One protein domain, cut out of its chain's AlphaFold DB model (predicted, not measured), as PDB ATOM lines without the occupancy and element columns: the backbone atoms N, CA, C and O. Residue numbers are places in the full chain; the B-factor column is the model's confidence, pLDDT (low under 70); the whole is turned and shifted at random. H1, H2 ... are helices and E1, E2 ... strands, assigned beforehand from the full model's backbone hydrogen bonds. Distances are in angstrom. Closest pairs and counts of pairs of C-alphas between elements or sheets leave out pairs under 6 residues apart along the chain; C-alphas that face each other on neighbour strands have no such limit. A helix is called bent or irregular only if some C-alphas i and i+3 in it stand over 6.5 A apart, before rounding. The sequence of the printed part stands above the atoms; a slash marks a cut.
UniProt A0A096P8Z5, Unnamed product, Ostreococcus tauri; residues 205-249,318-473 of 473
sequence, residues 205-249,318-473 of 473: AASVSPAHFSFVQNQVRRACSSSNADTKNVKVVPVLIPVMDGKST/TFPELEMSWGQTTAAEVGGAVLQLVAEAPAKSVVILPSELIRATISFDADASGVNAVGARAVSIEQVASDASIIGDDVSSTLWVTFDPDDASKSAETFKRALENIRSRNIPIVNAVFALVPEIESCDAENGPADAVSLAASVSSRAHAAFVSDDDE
ATOM      1  N   ALA A 205     156.718 176.495 231.314       87.56
ATOM      2  CA  ALA A 205     156.547 177.056 232.650       87.56
ATOM      3  C   ALA A 205     155.618 178.272 232.622       87.56
ATOM      4  O   ALA A 205     155.580 179.021 231.649       87.56
ATOM      5  N   ALA A 206     154.892 178.497 233.719       86.12
ATOM      6  CA  ALA A 206     153.984 179.637 233.841       86.12
ATOM      7  C   ALA A 206     154.711 180.994 233.772       86.12
ATOM      8  O   ALA A 206     154.088 181.993 233.426       86.12
ATOM      9  N   SER A 207     156.011 181.030 234.084       86.44
ATOM     10  CA  SER A 207     156.854 182.222 233.956       86.44
ATOM     11  C   SER A 207     157.290 182.515 232.517       86.44
ATOM     12  O   SER A 207     157.728 183.632 232.236       86.44
ATOM     13  N   VAL A 208     157.166 181.555 231.590       90.00
ATOM     14  CA  VAL A 208     157.592 181.744 230.199       90.00
ATOM     15  C   VAL A 208     156.679 182.754 229.516       90.00
ATOM     16  O   VAL A 208     155.466 182.583 229.416       90.00
ATOM     17  N   SER A 209     157.305 183.805 229.004       90.38
ATOM     18  CA  SER A 209     156.661 184.933 228.334       90.38
ATOM     19  C   SER A 209     157.282 185.170 226.953       90.38
ATOM     20  O   SER A 209     158.390 184.687 226.700       90.38
ATOM     21  N   PRO A 210     156.647 185.976 226.079       91.88
ATOM     22  CA  PRO A 210     157.220 186.373 224.791       91.88
ATOM     23  C   PRO A 210     158.674 186.860 224.863       91.88
ATOM     24  O   PRO A 210     159.481 186.540 223.991       91.88
ATOM     25  N   ALA A 211     159.027 187.569 225.941       92.06
ATOM     26  CA  ALA A 211     160.370 188.095 226.158       92.06
ATOM     27  C   ALA A 211     161.440 186.994 226.246       92.06
ATOM     28  O   ALA A 211     162.559 187.209 225.795       92.06
ATOM     29  N   HIS A 212     161.100 185.801 226.749       92.62
ATOM     30  CA  HIS A 212     162.041 184.683 226.826       92.62
ATOM     31  C   HIS A 212     162.433 184.180 225.432       92.62
ATOM     32  O   HIS A 212     163.611 183.939 225.173       92.62
ATOM     33  N   PHE A 213     161.466 184.072 224.516       93.12
ATOM     34  CA  PHE A 213     161.734 183.659 223.138       93.12
ATOM     35  C   PHE A 213     162.562 184.713 222.390       93.12
ATOM     36  O   PHE A 213     163.538 184.378 221.720       93.12
ATOM     37  N   SER A 214     162.220 185.998 222.545       92.81
ATOM     38  CA  SER A 214     162.995 187.102 221.963       92.81
ATOM     39  C   SER A 214     164.421 187.163 222.511       92.81
ATOM     40  O   SER A 214     165.360 187.370 221.743       92.81
ATOM     41  N   PHE A 215     164.594 186.927 223.813       92.94
ATOM     42  CA  PHE A 215     165.904 186.875 224.449       92.94
ATOM     43  C   PHE A 215     166.798 185.811 223.811       92.94
ATOM     44  O   PHE A 215     167.902 186.140 223.377       92.94
ATOM     45  N   VAL A 216     166.309 184.574 223.665       93.75
ATOM     46  CA  VAL A 216     167.064 183.487 223.017       93.75
ATOM     47  C   VAL A 216     167.474 183.874 221.592       93.75
ATOM     48  O   VAL A 216     168.648 183.749 221.239       93.75
ATOM     49  N   GLN A 217     166.558 184.435 220.793       93.31
ATOM     50  CA  GLN A 217     166.893 184.882 219.435       93.31
ATOM     51  C   GLN A 217     167.985 185.952 219.408       93.31
ATOM     52  O   GLN A 217     168.862 185.935 218.541       93.31
ATOM     53  N   ASN A 218     167.928 186.903 220.339       93.44
ATOM     54  CA  ASN A 218     168.896 187.987 220.423       93.44
ATOM     55  C   ASN A 218     170.279 187.480 220.856       93.44
ATOM     56  O   ASN A 218     171.286 187.965 220.337       93.44
ATOM     57  N   GLN A 219     170.349 186.478 221.739       93.56
ATOM     58  CA  GLN A 219     171.608 185.813 222.098       93.56
ATOM     59  C   GLN A 219     172.257 185.148 220.874       93.56
ATOM     60  O   GLN A 219     173.443 185.360 220.616       93.56
ATOM     61  N   VAL A 220     171.476 184.427 220.062       94.81
ATOM     62  CA  VAL A 220     171.979 183.789 218.834       94.81
ATOM     63  C   VAL A 220     172.476 184.825 217.821       94.81
ATOM     64  O   VAL A 220     173.596 184.709 217.323       94.81
ATOM     65  N   ARG A 221     171.718 185.903 217.575       93.69
ATOM     66  CA  ARG A 221     172.142 186.987 216.663       93.69
ATOM     67  C   ARG A 221     173.450 187.647 217.097       93.69
ATOM     68  O   ARG A 221     174.282 187.988 216.251       93.69
ATOM     69  N   ARG A 222     173.660 187.820 218.408       91.06
ATOM     70  CA  ARG A 222     174.920 188.338 218.973       91.06
ATOM     71  C   ARG A 222     176.091 187.381 218.729       91.06
ATOM     72  O   ARG A 222     177.194 187.851 218.440       91.06
ATOM     73  N   ALA A 223     175.858 186.070 218.801       91.75
ATOM     74  CA  ALA A 223     176.857 185.061 218.456       91.75
ATOM     75  C   ALA A 223     177.218 185.103 216.962       91.75
ATOM     76  O   ALA A 223     178.400 185.210 216.639       91.75
ATOM     77  N   CYS A 224     176.235 185.150 216.056       91.06
ATOM     78  CA  CYS A 224     176.498 185.255 214.613       91.06
ATOM     79  C   CYS A 224     177.225 186.557 214.241       91.06
ATOM     80  O   CYS A 224     178.167 186.539 213.458       91.06
ATOM     81  N   SER A 225     176.857 187.684 214.857       88.88
ATOM     82  CA  SER A 225     177.498 188.988 214.597       88.88
ATOM     83  C   SER A 225     178.928 189.083 215.144       88.88
ATOM     84  O   SER A 225     179.686 189.986 214.788       88.88
ATOM     85  N   SER A 226     179.312 188.165 216.036       83.31
ATOM     86  CA  SER A 226     180.623 188.150 216.681       83.31
ATOM     87  C   SER A 226     181.743 187.573 215.814       83.31
ATOM     88  O   SER A 226     182.899 187.697 216.223       83.31
ATOM     89  N   SER A 227     181.412 187.005 214.646       65.50
ATOM     90  CA  SER A 227     182.324 186.396 213.662       65.50
ATOM     91  C   SER A 227     183.277 187.375 212.972       65.50
ATOM     92  O   SER A 227     184.270 186.949 212.395       65.50
ATOM     93  N   ASN A 228     182.990 188.679 213.027       59.88
ATOM     94  CA  ASN A 228     183.764 189.727 212.351       59.88
ATOM     95  C   ASN A 228     184.992 190.202 213.154       59.88
ATOM     96  O   ASN A 228     185.563 191.246 212.843       59.88
ATOM     97  N   ALA A 229     185.362 189.503 214.230       52.00
ATOM     98  CA  ALA A 229     186.449 189.912 215.110       52.00
ATOM     99  C   ALA A 229     187.804 189.368 214.630       52.00
ATOM    100  O   ALA A 229     187.977 188.174 214.397       52.00
ATOM    101  N   ASP A 230     188.761 190.280 214.522       55.03
ATOM    102  CA  ASP A 230     190.125 190.071 214.047       55.03
ATOM    103  C   ASP A 230     190.970 189.420 215.157       55.03
ATOM    104  O   ASP A 230     191.695 190.096 215.888       55.03
ATOM    105  N   THR A 231     190.797 188.116 215.406       54.69
ATOM    106  CA  THR A 231     191.494 187.460 216.522       54.69
ATOM    107  C   THR A 231     192.159 186.148 216.136       54.69
ATOM    108  O   THR A 231     191.507 185.177 215.767       54.69
ATOM    109  N   LYS A 232     193.478 186.099 216.374       59.88
ATOM    110  CA  LYS A 232     194.279 184.866 216.494       59.88
ATOM    111  C   LYS A 232     193.787 183.936 217.619       59.88
ATOM    112  O   LYS A 232     194.176 182.776 217.665       59.88
ATOM    113  N   ASN A 233     192.938 184.448 218.514       71.50
ATOM    114  CA  ASN A 233     192.419 183.753 219.688       71.50
ATOM    115  C   ASN A 233     190.962 183.316 219.493       71.50
ATOM    116  O   ASN A 233     190.206 183.931 218.739       71.50
ATOM    117  N   VAL A 234     190.565 182.284 220.242       85.19
ATOM    118  CA  VAL A 234     189.178 181.813 220.321       85.19
ATOM    119  C   VAL A 234     188.340 182.834 221.086       85.19
ATOM    120  O   VAL A 234     188.613 183.119 222.254       85.19
ATOM    121  N   LYS A 235     187.296 183.363 220.449       89.94
ATOM    122  CA  LYS A 235     186.309 184.231 221.092       89.94
ATOM    123  C   LYS A 235     185.153 183.386 221.608       89.94
ATOM    124  O   LYS A 235     184.429 182.782 220.826       89.94
ATOM    125  N   VAL A 236     184.952 183.372 222.919       90.50
ATOM    126  CA  VAL A 236     183.818 182.682 223.542       90.50
ATOM    127  C   VAL A 236     182.619 183.626 223.615       90.50
ATOM    128  O   VAL A 236     182.744 184.754 224.091       90.50
ATOM    129  N   VAL A 237     181.462 183.168 223.141       93.31
ATOM    130  CA  VAL A 237     180.187 183.885 223.196       93.31
ATOM    131  C   VAL A 237     179.139 182.978 223.843       93.31
ATOM    132  O   VAL A 237     178.670 182.032 223.210       93.31
ATOM    133  N   PRO A 238     178.757 183.238 225.101       93.00
ATOM    134  CA  PRO A 238     177.665 182.521 225.746       93.00
ATOM    135  C   PRO A 238     176.333 182.794 225.047       93.00
ATOM    136  O   PRO A 238     175.989 183.944 224.780       93.00
ATOM    137  N   VAL A 239     175.566 181.734 224.818       94.12
ATOM    138  CA  VAL A 239     174.174 181.760 224.378       94.12
ATOM    139  C   VAL A 239     173.340 181.197 225.522       94.12
ATOM    140  O   VAL A 239     173.266 179.988 225.736       94.12
ATOM    141  N   LEU A 240     172.765 182.097 226.314       92.44
ATOM    142  CA  LEU A 240     172.008 181.732 227.508       92.44
ATOM    143  C   LEU A 240     170.596 181.270 227.145       92.44
ATOM    144  O   LEU A 240     169.846 182.005 226.502       92.44
ATOM    145  N   ILE A 241     170.220 180.082 227.614       90.38
ATOM    146  CA  ILE A 241     168.912 179.481 227.371       90.38
ATOM    147  C   ILE A 241     168.172 179.307 228.701       90.38
ATOM    148  O   ILE A 241     168.577 178.469 229.507       90.38
ATOM    149  N   PRO A 242     167.083 180.052 228.955       89.06
ATOM    150  CA  PRO A 242     166.237 179.829 230.125       89.06
ATOM    151  C   PRO A 242     165.641 178.419 230.142       89.06
ATOM    152  O   PRO A 242     165.270 177.893 229.094       89.06
ATOM    153  N   VAL A 243     165.472 177.827 231.327       87.75
ATOM    154  CA  VAL A 243     164.585 176.666 231.485       87.75
ATOM    155  C   VAL A 243     163.165 177.089 231.112       87.75
ATOM    156  O   VAL A 243     162.570 177.953 231.753       87.75
ATOM    157  N   MET A 244     162.623 176.445 230.085       87.12
ATOM    158  CA  MET A 244     161.296 176.725 229.538       87.12
ATOM    159  C   MET A 244     160.240 175.722 230.016       87.12
ATOM    160  O   MET A 244     159.063 175.860 229.694       87.12
ATOM    161  N   ASP A 245     160.640 174.680 230.742       84.75
ATOM    162  CA  ASP A 245     159.792 173.547 231.116       84.75
ATOM    163  C   ASP A 245     158.897 173.826 232.325       84.75
ATOM    164  O   ASP A 245     159.349 174.327 233.355       84.75
ATOM    165  N   GLY A 246     157.626 173.421 232.244       71.19
ATOM    166  CA  GLY A 246     156.709 173.495 233.379       71.19
ATOM    167  C   GLY A 246     157.050 172.526 234.519       71.19
ATOM    168  O   GLY A 246     157.538 171.417 234.318       71.19
ATOM    169  N   LYS A 247     156.705 172.886 235.762       60.81
ATOM    170  CA  LYS A 247     156.970 172.057 236.961       60.81
ATOM    171  C   LYS A 247     156.398 170.625 236.870       60.81
ATOM    172  O   LYS A 247     156.978 169.700 237.427       60.81
ATOM    173  N   SER A 248     155.318 170.414 236.104       45.06
ATOM    174  CA  SER A 248     154.720 169.091 235.819       45.06
ATOM    175  C   SER A 248     155.526 168.225 234.836       45.06
ATOM    176  O   SER A 248     155.270 167.020 234.762       45.06
ATOM    177  N   THR A 249     156.428 168.805 234.040       44.25
ATOM    178  CA  THR A 249     157.147 168.124 232.946       44.25
ATOM    179  C   THR A 249     158.570 167.740 233.336       44.25
ATOM    180  O   THR A 249     159.193 166.925 232.659       44.25
ATOM    181  N   THR A 318     162.985 163.254 221.446       64.31
ATOM    182  CA  THR A 318     163.865 164.259 222.054       64.31
ATOM    183  C   THR A 318     165.190 164.362 221.299       64.31
ATOM    184  O   THR A 318     165.601 163.423 220.600       64.31
ATOM    185  N   PHE A 319     165.850 165.515 221.414       69.19
ATOM    186  CA  PHE A 319     167.113 165.754 220.729       69.19
ATOM    187  C   PHE A 319     168.232 164.857 221.300       69.19
ATOM    188  O   PHE A 319     168.374 164.804 222.519       69.19
ATOM    189  N   PRO A 320     169.022 164.173 220.450       60.59
ATOM    190  CA  PRO A 320     169.915 163.070 220.832       60.59
ATOM    191  C   PRO A 320     170.972 163.381 221.899       60.59
ATOM    192  O   PRO A 320     171.368 162.483 222.636       60.59
ATOM    193  N   GLU A 321     171.421 164.633 221.982       59.84
ATOM    194  CA  GLU A 321     172.533 165.059 222.852       59.84
ATOM    195  C   GLU A 321     172.141 166.179 223.822       59.84
ATOM    196  O   GLU A 321     172.780 166.359 224.852       59.84
ATOM    197  N   LEU A 322     171.044 166.889 223.546       62.28
ATOM    198  CA  LEU A 322     170.565 167.996 224.383       62.28
ATOM    199  C   LEU A 322     169.775 167.509 225.607       62.28
ATOM    200  O   LEU A 322     169.561 168.261 226.550       62.28
ATOM    201  N   GLU A 323     169.299 166.258 225.597       58.81
ATOM    202  CA  GLU A 323     168.361 165.738 226.602       58.81
ATOM    203  C   GLU A 323     169.022 165.368 227.941       58.81
ATOM    204  O   GLU A 323     168.324 165.242 228.944       58.81
ATOM    205  N   MET A 324     170.350 165.199 228.018       51.41
ATOM    206  CA  MET A 324     170.968 164.591 229.212       51.41
ATOM    207  C   MET A 324     170.806 165.413 230.507       51.41
ATOM    208  O   MET A 324     170.942 164.857 231.596       51.41
ATOM    209  N   SER A 325     170.418 166.692 230.423       59.38
ATOM    210  CA  SER A 325     169.997 167.484 231.591       59.38
ATOM    211  C   SER A 325     168.842 168.464 231.337       59.38
ATOM    212  O   SER A 325     168.377 169.105 232.285       59.38
ATOM    213  N   TRP A 326     168.381 168.625 230.089       67.88
ATOM    214  CA  TRP A 326     167.428 169.676 229.712       67.88
ATOM    215  C   TRP A 326     166.036 169.078 229.516       67.88
ATOM    216  O   TRP A 326     165.880 167.984 228.974       67.88
ATOM    217  N   GLY A 327     165.007 169.782 229.993       70.62
ATOM    218  CA  GLY A 327     163.631 169.335 229.815       70.62
ATOM    219  C   GLY A 327     163.173 169.436 228.354       70.62
ATOM    220  O   GLY A 327     163.877 169.937 227.477       70.62
ATOM    221  N   GLN A 328     161.994 168.895 228.071       77.44
ATOM    222  CA  GLN A 328     161.502 168.667 226.716       77.44
ATOM    223  C   GLN A 328     161.287 169.959 225.919       77.44
ATOM    224  O   GLN A 328     161.634 169.992 224.734       77.44
ATOM    225  N   THR A 329     160.702 170.998 226.529       83.19
ATOM    226  CA  THR A 329     160.495 172.286 225.845       83.19
ATOM    227  C   THR A 329     161.813 173.037 225.727       83.19
ATOM    228  O   THR A 329     162.120 173.546 224.652       83.19
ATOM    229  N   THR A 330     162.649 173.008 226.768       86.94
ATOM    230  CA  THR A 330     163.983 173.623 226.733       86.94
ATOM    231  C   THR A 330     164.850 173.020 225.627       86.94
ATOM    232  O   THR A 330     165.394 173.751 224.807       86.94
ATOM    233  N   ALA A 331     164.927 171.691 225.522       83.81
ATOM    234  CA  ALA A 331     165.700 171.025 224.474       83.81
ATOM    235  C   ALA A 331     165.189 171.356 223.058       83.81
ATOM    236  O   ALA A 331     165.978 171.405 222.114       83.81
ATOM    237  N   ALA A 332     163.883 171.598 222.893       86.50
ATOM    238  CA  ALA A 332     163.311 172.022 221.616       86.50
ATOM    239  C   ALA A 332     163.727 173.453 221.244       86.50
ATOM    240  O   ALA A 332     164.186 173.678 220.126       86.50
ATOM    241  N   GLU A 333     163.629 174.394 222.191       90.62
ATOM    242  CA  GLU A 333     164.065 175.790 222.013       90.62
ATOM    243  C   GLU A 333     165.554 175.876 221.680       90.62
ATOM    244  O   GLU A 333     165.974 176.687 220.862       90.62
ATOM    245  N   VAL A 334     166.350 174.962 222.222       91.19
ATOM    246  CA  VAL A 334     167.788 174.886 221.949       91.19
ATOM    247  C   VAL A 334     168.049 174.364 220.556       91.19
ATOM    248  O   VAL A 334     168.852 174.951 219.839       91.19
ATOM    249  N   GLY A 335     167.361 173.295 220.149       91.06
ATOM    250  CA  GLY A 335     167.417 172.828 218.767       91.06
ATOM    251  C   GLY A 335     167.053 173.952 217.792       91.06
ATOM    252  O   GLY A 335     167.760 174.161 216.808       91.06
ATOM    253  N   GLY A 336     166.010 174.729 218.105       93.50
ATOM    254  CA  GLY A 336     165.623 175.921 217.348       93.50
ATOM    255  C   GLY A 336     166.692 177.021 217.341       93.50
ATOM    256  O   GLY A 336     166.944 177.618 216.299       93.50
ATOM    257  N   ALA A 337     167.364 177.261 218.467       94.88
ATOM    258  CA  ALA A 337     168.418 178.266 218.593       94.88
ATOM    259  C   ALA A 337     169.714 177.867 217.859       94.88
ATOM    260  O   ALA A 337     170.333 178.700 217.198       94.88
ATOM    261  N   VAL A 338     170.102 176.588 217.899       94.81
ATOM    262  CA  VAL A 338     171.217 176.048 217.100       94.81
ATOM    263  C   VAL A 338     170.885 176.125 215.610       94.81
ATOM    264  O   VAL A 338     171.716 176.565 214.817       94.81
ATOM    265  N   LEU A 339     169.657 175.769 215.220       95.06
ATOM    266  CA  LEU A 339     169.187 175.933 213.843       95.06
ATOM    267  C   LEU A 339     169.216 177.399 213.403       95.06
ATOM    268  O   LEU A 339     169.625 177.687 212.284       95.06
ATOM    269  N   GLN A 340     168.826 178.328 214.279       95.38
ATOM    270  CA  GLN A 340     168.904 179.758 213.997       95.38
ATOM    271  C   GLN A 340     170.350 180.192 213.759       95.38
ATOM    272  O   GLN A 340     170.599 180.928 212.811       95.38
ATOM    273  N   LEU A 341     171.295 179.714 214.574       95.38
ATOM    274  CA  LEU A 341     172.715 180.008 214.390       95.38
ATOM    275  C   LEU A 341     173.203 179.524 213.021       95.38
ATOM    276  O   LEU A 341     173.918 180.251 212.343       95.38
ATOM    277  N   VAL A 342     172.781 178.329 212.596       94.12
ATOM    278  CA  VAL A 342     173.099 177.772 211.271       94.12
ATOM    279  C   VAL A 342     172.458 178.587 210.144       94.12
ATOM    280  O   VAL A 342     173.130 178.919 209.169       94.12
ATOM    281  N   ALA A 343     171.181 178.948 210.271       92.06
ATOM    282  CA  ALA A 343     170.460 179.724 209.264       92.06
ATOM    283  C   ALA A 343     171.015 181.155 209.123       92.06
ATOM    284  O   ALA A 343     171.164 181.653 208.011       92.06
ATOM    285  N   GLU A 344     171.371 181.796 210.238       92.19
ATOM    286  CA  GLU A 344     171.877 183.177 210.309       92.19
ATOM    287  C   GLU A 344     173.412 183.250 210.292       92.19
ATOM    288  O   GLU A 344     173.990 184.315 210.524       92.19
ATOM    289  N   ALA A 345     174.088 182.129 210.026       92.44
ATOM    290  CA  ALA A 345     175.532 182.096 209.895       92.44
ATOM    291  C   ALA A 345     175.983 183.024 208.748       92.44
ATOM    292  O   ALA A 345     175.395 183.007 207.659       92.44
ATOM    293  N   PRO A 346     177.025 183.843 208.962       90.88
ATOM    294  CA  PRO A 346     177.467 184.830 207.988       90.88
ATOM    295  C   PRO A 346     178.058 184.170 206.738       90.88
ATOM    296  O   PRO A 346     178.487 183.015 206.753       90.88
ATOM    297  N   ALA A 347     178.124 184.927 205.642       90.12
ATOM    298  CA  ALA A 347     178.768 184.469 204.414       90.12
ATOM    299  C   ALA A 347     180.223 184.044 204.678       90.12
ATOM    300  O   ALA A 347     180.908 184.642 205.510       90.12
ATOM    301  N   LYS A 348     180.710 183.045 203.930       90.44
ATOM    302  CA  LYS A 348     182.077 182.507 204.079       90.44
ATOM    303  C   LYS A 348     182.385 182.048 205.509       90.44
ATOM    304  O   LYS A 348     183.501 182.248 205.995       90.44
ATOM    305  N   SER A 349     181.401 181.474 206.196       92.06
ATOM    306  CA  SER A 349     181.594 180.861 207.507       92.06
ATOM    307  C   SER A 349     181.281 179.372 207.484       92.06
ATOM    308  O   SER A 349     180.511 178.884 206.649       92.06
ATOM    309  N   VAL A 350     181.900 178.653 208.415       93.56
ATOM    310  CA  VAL A 350     181.603 177.250 208.695       93.56
ATOM    311  C   VAL A 350     181.103 177.138 210.128       93.56
ATOM    312  O   VAL A 350     181.793 177.542 211.064       93.56
ATOM    313  N   VAL A 351     179.911 176.574 210.296       94.75
ATOM    314  CA  VAL A 351     179.357 176.198 211.593       94.75
ATOM    315  C   VAL A 351     179.808 174.782 211.925       94.75
ATOM    316  O   VAL A 351     179.524 173.846 211.180       94.75
ATOM    317  N   ILE A 352     180.512 174.627 213.040       93.75
ATOM    318  CA  ILE A 352     181.012 173.349 213.540       93.75
ATOM    319  C   ILE A 352     180.058 172.882 214.633       93.75
ATOM    320  O   ILE A 352     179.947 173.508 215.686       93.75
ATOM    321  N   LEU A 353     179.352 171.792 214.359       92.50
ATOM    322  CA  LEU A 353     178.394 171.175 215.267       92.50
ATOM    323  C   LEU A 353     179.076 170.056 216.067       92.50
ATOM    324  O   LEU A 353     179.997 169.414 215.560       92.50
ATOM    325  N   PRO A 354     178.648 169.806 217.313       87.25
ATOM    326  CA  PRO A 354     179.406 168.968 218.240       87.25
ATOM    327  C   PRO A 354     179.285 167.469 217.957       87.25
ATOM    328  O   PRO A 354     180.004 166.690 218.575       87.25
ATOM    329  N   SER A 355     178.429 167.072 217.013       85.62
ATOM    330  CA  SER A 355     178.432 165.724 216.463       85.62
ATOM    331  C   SER A 355     177.901 165.663 215.038       85.62
ATOM    332  O   SER A 355     177.141 166.530 214.580       85.62
ATOM    333  N   GLU A 356     178.239 164.575 214.351       84.62
ATOM    334  CA  GLU A 356     177.687 164.248 213.037       84.62
ATOM    335  C   GLU A 356     176.164 164.072 213.072       84.62
ATOM    336  O   GLU A 356     175.475 164.425 212.114       84.62
ATOM    337  N   LEU A 357     175.608 163.606 214.193       83.62
ATOM    338  CA  LEU A 357     174.166 163.457 214.329       83.62
ATOM    339  C   LEU A 357     173.458 164.811 214.441       83.62
ATOM    340  O   LEU A 357     172.444 165.014 213.767       83.62
ATOM    341  N   ILE A 358     173.966 165.746 215.253       86.75
ATOM    342  CA  ILE A 358     173.397 167.101 215.304       86.75
ATOM    343  C   ILE A 358     173.551 167.773 213.942       86.75
ATOM    344  O   ILE A 358     172.583 168.360 213.455       86.75
ATOM    345  N   ARG A 359     174.713 167.633 213.288       89.75
ATOM    346  CA  ARG A 359     174.938 168.151 211.932       89.75
ATOM    347  C   ARG A 359     173.887 167.651 210.958       89.75
ATOM    348  O   ARG A 359     173.182 168.467 210.365       89.75
ATOM    349  N   ALA A 360     173.743 166.342 210.824       86.06
ATOM    350  CA  ALA A 360     172.795 165.730 209.905       86.06
ATOM    351  C   ALA A 360     171.332 166.107 210.223       86.06
ATOM    352  O   ALA A 360     170.544 166.369 209.317       86.06
ATOM    353  N   THR A 361     170.988 166.236 211.510       88.19
ATOM    354  CA  THR A 361     169.642 166.620 211.972       88.19
ATOM    355  C   THR A 361     169.303 168.083 211.674       88.19
ATOM    356  O   THR A 361     168.222 168.368 211.168       88.19
ATOM    357  N   ILE A 362     170.200 169.018 212.006       90.81
ATOM    358  CA  ILE A 362     169.957 170.468 211.918       90.81
ATOM    359  C   ILE A 362     170.138 170.979 210.486       90.81
ATOM    360  O   ILE A 362     169.383 171.836 210.037       90.81
ATOM    361  N   SER A 363     171.115 170.441 209.751       88.56
ATOM    362  CA  SER A 363     171.370 170.829 208.358       88.56
ATOM    363  C   SER A 363     170.577 170.015 207.334       88.56
ATOM    364  O   SER A 363     170.700 170.275 206.143       88.56
ATOM    365  N   PHE A 364     169.792 169.019 207.765       87.44
ATOM    366  CA  PHE A 364     169.065 168.097 206.880       87.44
ATOM    367  C   PHE A 364     169.959 167.412 205.825       87.44
ATOM    368  O   PHE A 364     169.550 167.166 204.687       87.44
ATOM    369  N   ASP A 365     171.202 167.109 206.204       81.38
ATOM    370  CA  ASP A 365     172.249 166.604 205.306       81.38
ATOM    371  C   ASP A 365     172.524 167.497 204.090       81.38
ATOM    372  O   ASP A 365     172.873 167.012 203.004       81.38
ATOM    373  N   ALA A 366     172.387 168.811 204.270       78.56
ATOM    374  CA  ALA A 366     172.913 169.778 203.325       78.56
ATOM    375  C   ALA A 366     174.404 169.505 203.073       78.56
ATOM    376  O   ALA A 366     175.160 169.084 203.953       78.56
ATOM    377  N   ASP A 367     174.808 169.687 201.825       69.38
ATOM    378  CA  ASP A 367     176.158 169.423 201.352       69.38
ATOM    379  C   ASP A 367     177.026 170.672 201.330       69.38
ATOM    380  O   ASP A 367     176.642 171.762 201.748       69.38
ATOM    381  N   ALA A 368     178.228 170.498 200.786       63.66
ATOM    382  CA  ALA A 368     179.218 171.546 200.647       63.66
ATOM    383  C   ALA A 368     178.751 172.765 199.827       63.66
ATOM    384  O   ALA A 368     179.449 173.771 199.852       63.66
ATOM    385  N   SER A 369     177.602 172.734 199.129       63.97
ATOM    386  CA  SER A 369     177.076 173.935 198.455       63.97
ATOM    387  C   SER A 369     176.550 175.003 199.419       63.97
ATOM    388  O   SER A 369     176.272 176.117 198.987       63.97
ATOM    389  N   GLY A 370     176.432 174.677 200.708       80.50
ATOM    390  CA  GLY A 370     175.979 175.589 201.751       80.50
ATOM    391  C   GLY A 370     174.601 175.226 202.296       80.50
ATOM    392  O   GLY A 370     173.818 174.530 201.652       80.50
ATOM    393  N   VAL A 371     174.335 175.687 203.514       84.88
ATOM    394  CA  VAL A 371     173.126 175.409 204.302       84.88
ATOM    395  C   VAL A 371     172.144 176.580 204.321       84.88
ATOM    396  O   VAL A 371     171.000 176.402 204.719       84.88
ATOM    397  N   ASN A 372     172.566 177.775 203.902       87.12
ATOM    398  CA  ASN A 372     171.728 178.972 203.842       87.12
ATOM    399  C   ASN A 372     171.960 179.763 202.544       87.12
ATOM    400  O   ASN A 372     172.918 179.510 201.808       87.12
ATOM    401  N   ALA A 373     171.104 180.753 202.285       84.75
ATOM    402  CA  ALA A 373     171.142 181.603 201.091       84.75
ATOM    403  C   ALA A 373     172.499 182.281 200.807       84.75
ATOM    404  O   ALA A 373     172.804 182.596 199.656       84.75
ATOM    405  N   VAL A 374     173.321 182.519 201.836       87.06
ATOM    406  CA  VAL A 374     174.637 183.175 201.712       87.06
ATOM    407  C   VAL A 374     175.806 182.186 201.622       87.06
ATOM    408  O   VAL A 374     176.966 182.604 201.620       87.06
ATOM    409  N   GLY A 375     175.515 180.886 201.532       86.38
ATOM    410  CA  GLY A 375     176.506 179.832 201.319       86.38
ATOM    411  C   GLY A 375     177.333 179.472 202.555       86.38
ATOM    412  O   GLY A 375     178.417 178.910 202.405       86.38
ATOM    413  N   ALA A 376     176.866 179.784 203.771       90.44
ATOM    414  CA  ALA A 376     177.488 179.249 204.984       90.44
ATOM    415  C   ALA A 376     177.412 177.716 204.970       90.44
ATOM    416  O   ALA A 376     176.491 177.148 204.389       90.44
ATOM    417  N   ARG A 377     178.364 177.025 205.594       91.81
ATOM    418  CA  ARG A 377     178.408 175.550 205.617       91.81
ATOM    419  C   ARG A 377     178.252 175.022 207.036       91.81
ATOM    420  O   ARG A 377     178.660 175.690 207.979       91.81
ATOM    421  N   ALA A 378     177.698 173.821 207.189       92.00
ATOM    422  CA  ALA A 378     177.642 173.120 208.469       92.00
ATOM    423  C   ALA A 378     178.449 171.823 208.385       92.00
ATOM    424  O   ALA A 378     178.225 171.001 207.497       92.00
ATOM    425  N   VAL A 379     179.370 171.641 209.323       92.62
ATOM    426  CA  VAL A 379     180.219 170.451 209.455       92.62
ATOM    427  C   VAL A 379     180.151 169.948 210.888       92.62
ATOM    428  O   VAL A 379     179.741 170.676 211.791       92.62
ATOM    429  N   SER A 380     180.539 168.703 211.108       91.25
ATOM    430  CA  SER A 380     180.676 168.152 212.452       91.25
ATOM    431  C   SER A 380     182.113 168.246 212.953       91.25
ATOM    432  O   SER A 380     183.066 168.334 212.172       91.25
ATOM    433  N   ILE A 381     182.279 168.221 214.271       90.81
ATOM    434  CA  ILE A 381     183.593 168.176 214.913       90.81
ATOM    435  C   ILE A 381     184.403 166.955 214.451       90.81
ATOM    436  O   ILE A 381     185.608 167.063 214.239       90.81
ATOM    437  N   GLU A 382     183.752 165.812 214.211       89.12
ATOM    438  CA  GLU A 382     184.391 164.582 213.740       89.12
ATOM    439  C   GLU A 382     184.914 164.720 212.307       89.12
ATOM    440  O   GLU A 382     186.020 164.258 212.007       89.12
ATOM    441  N   GLN A 383     184.156 165.388 211.430       90.56
ATOM    442  CA  GLN A 383     184.596 165.696 210.068       90.56
ATOM    443  C   GLN A 383     185.830 166.597 210.088       90.56
ATOM    444  O   GLN A 383     186.822 166.292 209.429       90.56
ATOM    445  N   VAL A 384     185.801 167.666 210.892       91.88
ATOM    446  CA  VAL A 384     186.924 168.608 211.001       91.88
ATOM    447  C   VAL A 384     188.157 167.945 211.609       91.88
ATOM    448  O   VAL A 384     189.267 168.189 211.141       91.88
ATOM    449  N   ALA A 385     187.991 167.094 212.624       91.69
ATOM    450  CA  ALA A 385     189.094 166.347 213.229       91.69
ATOM    451  C   ALA A 385     189.738 165.356 212.245       91.69
ATOM    452  O   ALA A 385     190.946 165.127 212.310       91.69
ATOM    453  N   SER A 386     188.945 164.764 211.350       90.12
ATOM    454  CA  SER A 386     189.414 163.749 210.398       90.12
ATOM    455  C   SER A 386     190.060 164.354 209.154       90.12
ATOM    456  O   SER A 386     191.053 163.823 208.661       90.12
ATOM    457  N   ASP A 387     189.507 165.456 208.646       89.75
ATOM    458  CA  ASP A 387     189.964 166.103 207.421       89.75
ATOM    459  C   ASP A 387     189.804 167.624 207.510       89.75
ATOM    460  O   ASP A 387     188.718 168.179 207.341       89.75
ATOM    461  N   ALA A 388     190.920 168.327 207.709       87.75
ATOM    462  CA  ALA A 388     190.933 169.784 207.761       87.75
ATOM    463  C   ALA A 388     190.451 170.438 206.450       87.75
ATOM    464  O   ALA A 388     190.019 171.591 206.478       87.75
ATOM    465  N   SER A 389     190.545 169.753 205.301       88.44
ATOM    466  CA  SER A 389     190.127 170.288 203.997       88.44
ATOM    467  C   SER A 389     188.623 170.521 203.891       88.44
ATOM    468  O   SER A 389     188.206 171.374 203.109       88.44
ATOM    469  N   ILE A 390     187.821 169.883 204.756       87.75
ATOM    470  CA  ILE A 390     186.369 170.086 204.811       87.75
ATOM    471  C   ILE A 390     185.987 171.530 205.151       87.75
ATOM    472  O   ILE A 390     184.925 172.007 204.746       87.75
ATOM    473  N   ILE A 391     186.867 172.254 205.857       87.25
ATOM    474  CA  ILE A 391     186.666 173.674 206.146       87.25
ATOM    475  C   ILE A 391     186.694 174.462 204.842       87.25
ATOM    476  O   ILE A 391     185.896 175.364 204.696       87.25
ATOM    477  N   GLY A 392     187.482 174.085 203.836       85.81
ATOM    478  CA  GLY A 392     187.613 174.836 202.587       85.81
ATOM    479  C   GLY A 392     188.406 176.139 202.745       85.81
ATOM    480  O   GLY A 392     188.526 176.700 203.833       85.81
ATOM    481  N   ASP A 393     188.980 176.604 201.640       86.12
ATOM    482  CA  ASP A 393     189.933 177.723 201.643       86.12
ATOM    483  C   ASP A 393     189.251 179.096 201.487       86.12
ATOM    484  O   ASP A 393     189.876 180.137 201.664       86.12
ATOM    485  N   ASP A 394     187.956 179.111 201.170       86.94
ATOM    486  CA  ASP A 394     187.123 180.308 201.017       86.94
ATOM    487  C   ASP A 394     186.569 180.849 202.351       86.94
ATOM    488  O   ASP A 394     185.901 181.887 202.366       86.94
ATOM    489  N   VAL A 395     186.847 180.163 203.463       89.62
ATOM    490  CA  VAL A 395     186.302 180.468 204.793       89.62
ATOM    491  C   VAL A 395     187.052 181.599 205.474       89.62
ATOM    492  O   VAL A 395     188.275 181.610 205.565       89.62
ATOM    493  N   SER A 396     186.276 182.528 206.021       88.44
ATOM    494  CA  SER A 396     186.750 183.705 206.751       88.44
ATOM    495  C   SER A 396     186.532 183.626 208.263       88.44
ATOM    496  O   SER A 396     187.163 184.370 209.005       88.44
ATOM    497  N   SER A 397     185.648 182.743 208.735       89.94
ATOM    498  CA  SER A 397     185.372 182.550 210.162       89.94
ATOM    499  C   SER A 397     184.767 181.174 210.435       89.94
ATOM    500  O   SER A 397     184.104 180.583 209.581       89.94
ATOM    501  N   THR A 398     184.971 180.669 211.649       92.12
ATOM    502  CA  THR A 398     184.295 179.466 212.145       92.12
ATOM    503  C   THR A 398     183.405 179.799 213.338       92.12
ATOM    504  O   THR A 398     183.792 180.569 214.219       92.12
ATOM    505  N   LEU A 399     182.207 179.220 213.355       94.25
ATOM    506  CA  LEU A 399     181.261 179.276 214.467       94.25
ATOM    507  C   LEU A 399     181.191 177.885 215.096       94.25
ATOM    508  O   LEU A 399     180.576 176.981 214.541       94.25
ATOM    509  N   TRP A 400     181.839 177.695 216.235       93.56
ATOM    510  CA  TRP A 400     181.868 176.417 216.937       93.56
ATOM    511  C   TRP A 400     180.741 176.359 217.963       93.56
ATOM    512  O   TRP A 400     180.680 177.203 218.848       93.56
ATOM    513  N   VAL A 401     179.847 175.377 217.857       92.88
ATOM    514  CA  VAL A 401     178.760 175.157 218.818       92.88
ATOM    515  C   VAL A 401     179.207 174.192 219.914       92.88
ATOM    516  O   VAL A 401     179.614 173.067 219.627       92.88
ATOM    517  N   THR A 402     179.096 174.618 221.170       89.69
ATOM    518  CA  THR A 402     179.324 173.781 222.360       89.69
ATOM    519  C   THR A 402     178.178 173.943 223.361       89.69
ATOM    520  O   THR A 402     177.397 174.891 223.260       89.69
ATOM    521  N   PHE A 403     178.056 173.020 224.316       87.06
ATOM    522  CA  PHE A 403     177.020 173.041 225.355       87.06
ATOM    523  C   PHE A 403     177.653 173.111 226.750       87.06
ATOM    524  O   PHE A 403     178.718 172.544 226.970       87.06
ATOM    525  N   ASP A 404     177.006 173.808 227.686       82.56
ATOM    526  CA  ASP A 404     177.431 173.912 229.087       82.56
ATOM    527  C   ASP A 404     176.298 173.477 230.050       82.56
ATOM    528  O   ASP A 404     175.169 173.976 229.927       82.56
ATOM    529  N   PRO A 405     176.576 172.584 231.025       70.62
ATOM    530  CA  PRO A 405     177.854 171.899 231.253       70.62
ATOM    531  C   PRO A 405     178.193 170.921 230.120       70.62
ATOM    532  O   PRO A 405     177.320 170.202 229.635       70.62
ATOM    533  N   ASP A 406     179.462 170.911 229.715       66.19
ATOM    534  CA  ASP A 406     179.953 170.023 228.665       66.19
ATOM    535  C   ASP A 406     180.031 168.590 229.202       66.19
ATOM    536  O   ASP A 406     180.621 168.342 230.261       66.19
ATOM    537  N   ASP A 407     179.468 167.628 228.477       52.75
ATOM    538  CA  ASP A 407     179.576 166.206 228.807       52.75
ATOM    539  C   ASP A 407     180.911 165.671 228.245       52.75
ATOM    540  O   ASP A 407     180.984 164.704 227.484       52.75
ATOM    541  N   ALA A 408     182.002 166.360 228.610       44.31
ATOM    542  CA  ALA A 408     183.350 166.288 228.036       44.31
ATOM    543  C   ALA A 408     184.059 164.926 228.194       44.31
ATOM    544  O   ALA A 408     185.237 164.776 227.867       44.31
ATOM    545  N   SER A 409     183.369 163.896 228.688       42.25
ATOM    546  CA  SER A 409     183.952 162.574 228.934       42.25
ATOM    547  C   SER A 409     184.167 161.727 227.671       42.25
ATOM    548  O   SER A 409     184.783 160.667 227.773       42.25
ATOM    549  N   LYS A 410     183.701 162.158 226.485       49.12
ATOM    550  CA  LYS A 410     183.677 161.299 225.282       49.12
ATOM    551  C   LYS A 410     184.506 161.741 224.073       49.12
ATOM    552  O   LYS A 410     184.641 160.936 223.158       49.12
ATOM    553  N   SER A 411     185.081 162.949 224.020       63.22
ATOM    554  CA  SER A 411     185.744 163.394 222.775       63.22
ATOM    555  C   SER A 411     186.916 164.371 222.918       63.22
ATOM    556  O   SER A 411     187.273 165.026 221.941       63.22
ATOM    557  N   ALA A 412     187.575 164.449 224.079       74.38
ATOM    558  CA  ALA A 412     188.684 165.390 224.294       74.38
ATOM    559  C   ALA A 412     189.768 165.341 223.190       74.38
ATOM    560  O   ALA A 412     190.283 166.380 222.789       74.38
ATOM    561  N   GLU A 413     190.081 164.158 222.649       82.75
ATOM    562  CA  GLU A 413     191.043 164.014 221.546       82.75
ATOM    563  C   GLU A 413     190.493 164.522 220.202       82.75
ATOM    564  O   GLU A 413     191.180 165.264 219.500       82.75
ATOM    565  N   THR A 414     189.247 164.182 219.853       87.00
ATOM    566  CA  THR A 414     188.568 164.695 218.648       87.00
ATOM    567  C   THR A 414     188.471 166.215 218.691       87.00
ATOM    568  O   THR A 414     188.753 166.883 217.699       87.00
ATOM    569  N   PHE A 415     188.130 166.767 219.857       87.12
ATOM    570  CA  PHE A 415     188.069 168.200 220.089       87.12
ATOM    571  C   PHE A 415     189.428 168.873 219.895       87.12
ATOM    572  O   PHE A 415     189.525 169.821 219.115       87.12
ATOM    573  N   LYS A 416     190.488 168.353 220.531       88.06
ATOM    574  CA  LYS A 416     191.853 168.874 220.364       88.06
ATOM    575  C   LYS A 416     192.296 168.836 218.900       88.06
ATOM    576  O   LYS A 416     192.720 169.859 218.372       88.06
ATOM    577  N   ARG A 417     192.093 167.709 218.210       90.50
ATOM    578  CA  ARG A 417     192.465 167.552 216.795       90.50
ATOM    579  C   ARG A 417     191.694 168.504 215.877       90.50
ATOM    580  O   ARG A 417     192.285 169.115 214.991       90.50
ATOM    581  N   ALA A 418     190.386 168.668 216.085       91.25
ATOM    582  CA  ALA A 418     189.595 169.639 215.329       91.25
ATOM    583  C   ALA A 418     190.093 171.077 215.565       91.25
ATOM    584  O   ALA A 418     190.240 171.845 214.613       91.25
ATOM    585  N   LEU A 419     190.405 171.424 216.818       90.44
ATOM    586  CA  LEU A 419     190.927 172.737 217.190       90.44
ATOM    587  C   LEU A 419     192.287 173.021 216.543       90.44
ATOM    588  O   LEU A 419     192.477 174.098 215.977       90.44
ATOM    589  N   GLU A 420     193.208 172.059 216.574       90.25
ATOM    590  CA  GLU A 420     194.505 172.131 215.890       90.25
ATOM    591  C   GLU A 420     194.336 172.337 214.380       90.25
ATOM    592  O   GLU A 420     194.960 173.231 213.802       90.25
ATOM    593  N   ASN A 421     193.435 171.580 213.745       91.62
ATOM    594  CA  ASN A 421     193.163 171.693 212.313       91.62
ATOM    595  C   ASN A 421     192.675 173.097 211.926       91.62
ATOM    596  O   ASN A 421     193.144 173.651 210.928       91.62
ATOM    597  N   ILE A 422     191.795 173.715 212.718       90.25
ATOM    598  CA  ILE A 422     191.308 175.077 212.446       90.25
ATOM    599  C   ILE A 422     192.406 176.114 212.714       90.25
ATOM    600  O   ILE A 422     192.622 177.012 211.896       90.25
ATOM    601  N   ARG A 423     193.150 175.972 213.821       88.69
ATOM    602  CA  ARG A 423     194.268 176.865 214.173       88.69
ATOM    603  C   ARG A 423     195.362 176.864 213.109       88.69
ATOM    604  O   ARG A 423     195.856 177.931 212.754       88.69
ATOM    605  N   SER A 424     195.685 175.700 212.542       88.69
ATOM    606  CA  SER A 424     196.687 175.567 211.472       88.69
ATOM    607  C   SER A 424     196.345 176.378 210.215       88.69
ATOM    608  O   SER A 424     197.238 176.780 209.472       88.69
ATOM    609  N   ARG A 425     195.055 176.670 210.001       87.56
ATOM    610  CA  ARG A 425     194.547 177.474 208.882       87.56
ATOM    611  C   ARG A 425     194.484 178.972 209.183       87.56
ATOM    612  O   ARG A 425     194.147 179.742 208.289       87.56
ATOM    613  N   ASN A 426     194.805 179.395 210.410       86.31
ATOM    614  CA  ASN A 426     194.731 180.789 210.856       86.31
ATOM    615  C   ASN A 426     193.337 181.419 210.632       86.31
ATOM    616  O   ASN A 426     193.222 182.586 210.253       86.31
ATOM    617  N   ILE A 427     192.277 180.632 210.845       87.00
ATOM    618  CA  ILE A 427     190.886 181.084 210.729       87.00
ATOM    619  C   ILE A 427     190.372 181.471 212.127       87.00
ATOM    620  O   ILE A 427     190.549 180.690 213.066       87.00
ATOM    621  N   PRO A 428     189.711 182.633 212.290       89.12
ATOM    622  CA  PRO A 428     189.088 183.015 213.552       89.12
ATOM    623  C   PRO A 428     188.065 181.979 214.038       89.12
ATOM    624  O   PRO A 428     187.256 181.459 213.258       89.12
ATOM    625  N   ILE A 429     188.070 181.718 215.347       90.00
ATOM    626  CA  ILE A 429     187.143 180.789 216.003       90.00
ATOM    627  C   ILE A 429     186.243 181.566 216.952       90.00
ATOM    628  O   ILE A 429     186.715 182.147 217.931       90.00
ATOM    629  N   VAL A 430     184.940 181.538 216.689       92.38
ATOM    630  CA  VAL A 430     183.911 182.005 217.618       92.38
ATOM    631  C   VAL A 430     183.212 180.790 218.204       92.38
ATOM    632  O   VAL A 430     182.493 180.090 217.502       92.38
ATOM    633  N   ASN A 431     183.417 180.533 219.492       92.38
ATOM    634  CA  ASN A 431     182.729 179.468 220.208       92.38
ATOM    635  C   ASN A 431     181.401 179.988 220.781       92.38
ATOM    636  O   ASN A 431     181.405 180.753 221.745       92.38
ATOM    637  N   ALA A 432     180.282 179.573 220.192       94.12
ATOM    638  CA  ALA A 432     178.935 179.795 220.696       94.12
ATOM    639  C   ALA A 432     178.579 178.707 221.724       94.12
ATOM    640  O   ALA A 432     178.280 177.567 221.364       94.12
ATOM    641  N   VAL A 433     178.614 179.072 223.007       92.44
ATOM    642  CA  VAL A 433     178.397 178.143 224.126       92.44
ATOM    643  C   VAL A 433     176.951 178.225 224.585       92.44
ATOM    644  O   VAL A 433     176.563 179.193 225.237       92.44
ATOM    645  N   PHE A 434     176.151 177.216 224.270       91.94
ATOM    646  CA  PHE A 434     174.761 177.131 224.699       91.94
ATOM    647  C   PHE A 434     174.700 176.647 226.145       91.94
ATOM    648  O   PHE A 434     175.025 175.498 226.438       91.94
ATOM    649  N   ALA A 435     174.276 177.524 227.049       89.25
ATOM    650  CA  ALA A 435     174.274 177.255 228.480       89.25
ATOM    651  C   ALA A 435     172.869 177.370 229.062       89.25
ATOM    652  O   ALA A 435     172.147 178.337 228.795       89.25
ATOM    653  N   LEU A 436     172.508 176.401 229.899       86.31
ATOM    654  CA  LEU A 436     171.232 176.419 230.598       86.31
ATOM    655  C   LEU A 436     171.243 177.462 231.716       86.31
ATOM    656  O   LEU A 436     172.106 177.452 232.594       86.31
ATOM    657  N   VAL A 437     170.226 178.315 231.731       83.81
ATOM    658  CA  VAL A 437     169.934 179.211 232.843       83.81
ATOM    659  C   VAL A 437     168.808 178.600 233.678       83.81
ATOM    660  O   VAL A 437     167.764 178.272 233.107       83.81
ATOM    661  N   PRO A 438     168.985 178.444 235.005       78.12
ATOM    662  CA  PRO A 438     167.936 177.964 235.908       78.12
ATOM    663  C   PRO A 438     166.619 178.736 235.767       78.12
ATOM    664  O   PRO A 438     166.607 179.831 235.220       78.12
ATOM    665  N   GLU A 439     165.518 178.174 236.278       70.31
ATOM    666  CA  GLU A 439     164.182 178.785 236.205       70.31
ATOM    667  C   GLU A 439     164.213 180.259 236.644       70.31
ATOM    668  O   GLU A 439     164.707 180.593 237.722       70.31
ATOM    669  N   ILE A 440     163.697 181.126 235.774       72.31
ATOM    670  CA  ILE A 440     163.730 182.578 235.921       72.31
ATOM    671  C   ILE A 440     162.291 183.065 236.061       72.31
ATOM    672  O   ILE A 440     161.423 182.680 235.275       72.31
ATOM    673  N   GLU A 441     162.029 183.920 237.047       72.25
ATOM    674  CA  GLU A 441     160.696 184.507 237.244       72.25
ATOM    675  C   GLU A 441     160.396 185.630 236.241       72.25
ATOM    676  O   GLU A 441     159.247 185.817 235.842       72.25
ATOM    677  N   SER A 442     161.422 186.364 235.805       79.50
ATOM    678  CA  SER A 442     161.297 187.485 234.872       79.50
ATOM    679  C   SER A 442     162.475 187.553 233.905       79.50
ATOM    680  O   SER A 442     163.629 187.480 234.327       79.50
ATOM    681  N   CYS A 443     162.191 187.779 232.624       85.38
ATOM    682  CA  CYS A 443     163.192 187.891 231.570       85.38
ATOM    683  C   CYS A 443     162.937 189.151 230.742       85.38
ATOM    684  O   CYS A 443     161.811 189.373 230.291       85.38
ATOM    685  N   ASP A 444     163.973 189.964 230.549       89.50
ATOM    686  CA  ASP A 444     163.970 191.056 229.580       89.50
ATOM    687  C   ASP A 444     164.366 190.546 228.185       89.50
ATOM    688  O   ASP A 444     165.277 189.730 228.047       89.50
ATOM    689  N   ALA A 445     163.712 191.049 227.137       85.31
ATOM    690  CA  ALA A 445     163.923 190.567 225.771       85.31
ATOM    691  C   ALA A 445     165.342 190.841 225.232       85.31
ATOM    692  O   ALA A 445     165.800 190.138 224.328       85.31
ATOM    693  N   GLU A 446     166.050 191.847 225.750       85.81
ATOM    694  CA  GLU A 446     167.398 192.206 225.292       85.81
ATOM    695  C   GLU A 446     168.487 191.785 226.282       85.81
ATOM    696  O   GLU A 446     169.559 191.310 225.883       85.81
ATOM    697  N   ASN A 447     168.224 191.970 227.572       83.69
ATOM    698  CA  ASN A 447     169.197 191.809 228.647       83.69
ATOM    699  C   ASN A 447     169.038 190.480 229.390       83.69
ATOM    700  O   ASN A 447     170.004 190.007 229.983       83.69
ATOM    701  N   GLY A 448     167.874 189.835 229.290       86.25
ATOM    702  CA  GLY A 448     167.611 188.544 229.914       86.25
ATOM    703  C   GLY A 448     167.265 188.637 231.399       86.25
ATOM    704  O   GLY A 448     166.692 189.641 231.831       86.25
ATOM    705  N   PRO A 449     167.563 187.595 232.199       85.38
ATOM    706  CA  PRO A 449     167.475 187.676 233.659       85.38
ATOM    707  C   PRO A 449     168.408 188.739 234.243       85.38
ATOM    708  O   PRO A 449     169.447 189.046 233.666       85.38
ATOM    709  N   ALA A 450     168.108 189.201 235.461       84.44
ATOM    710  CA  ALA A 450     168.973 190.123 236.207       84.44
ATOM    711  C   ALA A 450     170.431 189.621 236.325       84.44
ATOM    712  O   ALA A 450     171.371 190.402 236.189       84.44
ATOM    713  N   ASP A 451     170.614 188.308 236.480       84.12
ATOM    714  CA  ASP A 451     171.927 187.668 236.616       84.12
ATOM    715  C   ASP A 451     172.538 187.221 235.271       84.12
ATOM    716  O   ASP A 451     173.530 186.492 235.247       84.12
ATOM    717  N   ALA A 452     171.990 187.644 234.124       86.00
ATOM    718  CA  ALA A 452     172.476 187.219 232.804       86.00
ATOM    719  C   ALA A 452     173.972 187.500 232.609       86.00
ATOM    720  O   ALA A 452     174.702 186.666 232.079       86.00
ATOM    721  N   VAL A 453     174.444 188.665 233.059       87.19
ATOM    722  CA  VAL A 453     175.845 189.083 232.895       87.19
ATOM    723  C   VAL A 453     176.790 188.200 233.712       87.19
ATOM    724  O   VAL A 453     177.823 187.769 233.201       87.19
ATOM    725  N   SER A 454     176.442 187.902 234.967       87.56
ATOM    726  CA  SER A 454     177.275 187.065 235.838       87.56
ATOM    727  C   SER A 454     177.286 185.607 235.369       87.56
ATOM    728  O   SER A 454     178.346 184.977 235.345       87.56
ATOM    729  N   LEU A 455     176.142 185.093 234.904       87.69
ATOM    730  CA  LEU A 455     176.032 183.771 234.291       87.69
ATOM    731  C   LEU A 455     176.862 183.673 233.008       87.69
ATOM    732  O   LEU A 455     177.664 182.751 232.873       87.69
ATOM    733  N   ALA A 456     176.742 184.649 232.104       89.69
ATOM    734  CA  ALA A 456     177.530 184.707 230.875       89.69
ATOM    735  C   ALA A 456     179.037 184.764 231.162       89.69
ATOM    736  O   ALA A 456     179.814 184.081 230.492       89.69
ATOM    737  N   ALA A 457     179.463 185.518 232.180       88.56
ATOM    738  CA  ALA A 457     180.859 185.547 232.607       88.56
ATOM    739  C   ALA A 457     181.321 184.169 233.111       88.56
ATOM    740  O   ALA A 457     182.371 183.683 232.701       88.56
ATOM    741  N   SER A 458     180.508 183.500 233.933       88.44
ATOM    742  CA  SER A 458     180.809 182.166 234.464       88.44
ATOM    743  C   SER A 458     180.925 181.100 233.364       88.44
ATOM    744  O   SER A 458     181.882 180.321 233.357       88.44
ATOM    745  N   VAL A 459     179.985 181.093 232.412       88.38
ATOM    746  CA  VAL A 459     179.998 180.212 231.229       88.38
ATOM    747  C   VAL A 459     181.227 180.495 230.371       88.38
ATOM    748  O   VAL A 459     181.956 179.573 230.013       88.38
ATOM    749  N   SER A 460     181.504 181.775 230.102       88.69
ATOM    750  CA  SER A 460     182.688 182.198 229.348       88.69
ATOM    751  C   SER A 460     183.976 181.687 229.984       88.69
ATOM    752  O   SER A 460     184.815 181.139 229.279       88.69
ATOM    753  N   SER A 461     184.133 181.824 231.305       86.25
ATOM    754  CA  SER A 461     185.329 181.362 232.013       86.25
ATOM    755  C   SER A 461     185.524 179.848 231.913       86.25
ATOM    756  O   SER A 461     186.639 179.408 231.641       86.25
ATOM    757  N   ARG A 462     184.457 179.050 232.082       85.19
ATOM    758  CA  ARG A 462     184.530 177.583 231.941       85.19
ATOM    759  C   ARG A 462     184.892 177.166 230.520       85.19
ATOM    760  O   ARG A 462     185.813 176.378 230.329       85.19
ATOM    761  N   ALA A 463     184.196 177.718 229.531       84.56
ATOM    762  CA  ALA A 463     184.435 177.381 228.137       84.56
ATOM    763  C   ALA A 463     185.814 177.857 227.665       84.56
ATOM    764  O   ALA A 463     186.483 177.143 226.931       84.56
ATOM    765  N   HIS A 464     186.283 179.026 228.110       83.19
ATOM    766  CA  HIS A 464     187.613 179.501 227.744       83.19
ATOM    767  C   HIS A 464     188.710 178.555 228.246       83.19
ATOM    768  O   HIS A 464     189.611 178.235 227.477       83.19
ATOM    769  N   ALA A 465     188.586 178.020 229.467       80.38
ATOM    770  CA  ALA A 465     189.530 177.033 229.996       80.38
ATOM    771  C   ALA A 465     189.647 175.778 229.104       80.38
ATOM    772  O   ALA A 465     190.745 175.255 228.934       80.38
ATOM    773  N   ALA A 466     188.554 175.338 228.469       75.75
ATOM    774  CA  ALA A 466     188.566 174.183 227.567       75.75
ATOM    775  C   ALA A 466     189.333 174.429 226.251       75.75
ATOM    776  O   ALA A 466     189.872 173.494 225.665       75.75
ATOM    777  N   PHE A 467     189.421 175.681 225.788       75.75
ATOM    778  CA  PHE A 467     190.137 176.049 224.557       75.75
ATOM    779  C   PHE A 467     191.595 176.481 224.799       75.75
ATOM    780  O   PHE A 467     192.312 176.764 223.835       75.75
ATOM    781  N   VAL A 468     192.038 176.546 226.059       69.56
ATOM    782  CA  VAL A 468     193.351 177.082 226.469       69.56
ATOM    783  C   VAL A 468     194.328 175.981 226.940       69.56
ATOM    784  O   VAL A 468     195.443 176.291 227.325       69.56
ATOM    785  N   SER A 469     193.987 174.684 226.880       52.81
ATOM    786  CA  SER A 469     194.817 173.643 227.522       52.81
ATOM    787  C   SER A 469     196.241 173.450 226.939       52.81
ATOM    788  O   SER A 469     196.377 173.012 225.795       52.81
ATOM    789  N   ASP A 470     197.220 173.667 227.829       44.91
ATOM    790  CA  ASP A 470     198.564 173.086 228.062       44.91
ATOM    791  C   ASP A 470     199.802 173.407 227.194       44.91
ATOM    792  O   ASP A 470     200.897 173.092 227.649       44.91
ATOM    793  N   ASP A 471     199.710 174.079 226.042       43.56
ATOM    794  CA  ASP A 471     200.913 174.398 225.225       43.56
ATOM    795  C   ASP A 471     201.438 175.849 225.368       43.56
ATOM    796  O   ASP A 471     202.397 176.226 224.694       43.56
ATOM    797  N   ASP A 472     200.834 176.662 226.244       39.84
ATOM    798  CA  ASP A 472     201.203 178.076 226.473       39.84
ATOM    799  C   ASP A 472     201.917 178.334 227.831       39.84
ATOM    800  O   ASP A 472     202.027 179.491 228.249       39.84
ATOM    801  N   GLU A 473     202.428 177.297 228.518       34.16
ATOM    802  CA  GLU A 473     203.374 177.439 229.656       34.16
ATOM    803  C   GLU A 473     204.840 177.186 229.274       34.16
ATOM    804  O   GLU A 473     205.153 176.110 228.712       34.16
TER     805      GLU A 473
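This is residues 205 to 249 and 318 to 473 of the 473 residues of the protein "Unnamed product" of Ostreococcus tauri (UniProt A0A096P8Z5). A strongly twisted sheet of five parallel strands forms the core, with helices packed over both faces in three layers: H1, H2 and H3 on one side, H4, H6 and H7 on the other. The sheet curls round H2, while the short H5 only grazes it. The printed part has 201 residues with seven named helices and five named strands, in the order H1 E1 H2 E2 H3 E3 H4 H5 E4 H6 E5 H7; the sheet's order is E1 E5 E4 E2 E3. The class is mixed, helices and strands, and the whole is compact, with a radius of gyration of the C-alphas of 16.4 A and spans of 48 by 41 by 31 A.

H1, residues 210 to 228, starts with C-alpha 210 at (157.220, 186.373, 224.791) and is 29.5 A long; it is only just irregular, with C-alphas 225 and 228 6.7 A apart. E1 is residues 235 to 242, 22.4 A. After the cut come H2, residues 328 to 343, 22.5 A; E2, 349 to 353; H3, 356 to 363; E3, 377 to 380; H4, 381 to 386; and H5, 388 to 391. E4, residues 397 to 404, is 22.3 A, H6, 412 to 424, 18.2 A, and E5, 429 to 437, 24.1 A. H7, residues 452 to 467, is 22.5 A and ends with C-alpha 467 at (190.137, 176.049, 224.557).

N 237 and O 431 of E1 and E5 are 2.8 A apart, N 432 and O 400 of E5 and E4 2.8 A, N 352 and O 399 of E2 and E4 2.8 A, and N 351 and O 377 of E2 and E3 2.8 A, each within hydrogen-bond range. E2, H3, E3 and E4, H6, E5 are strand-helix-strand units, parallel neighbour strands joined through a helix; E3, H4 H5, E4 is a split one, with E2 between its strands. The three crossovers are right-handed. H1 touches H2, closest at the C-alphas of Val 220 and Leu 341, 5.9 A. H7 has a height over the sheet of 7.4 A. H4 touches H6, closest at the C-alphas of Ala 385 and Ala 418, 3.9 A. H1 and H7 are apart. In H2, H3, H4, H6 and H7 every O i to N i+4 pair is within hydrogen-bond range; in H1 13 of 15 are, and H5 is too short for one.

The farthest C-alphas, of Ser 248 and Asp 393, are 49.8 A apart. Residues 250 to 317 are not printed, and C-alphas 249 and 318 are 13.4 A apart across the cut. The links H3 to E3 and E5 to H7 are long. Mean pLDDT of the printed part is 82.7; 33 residues are under 70, among them 318 to 326 and 468 to 473.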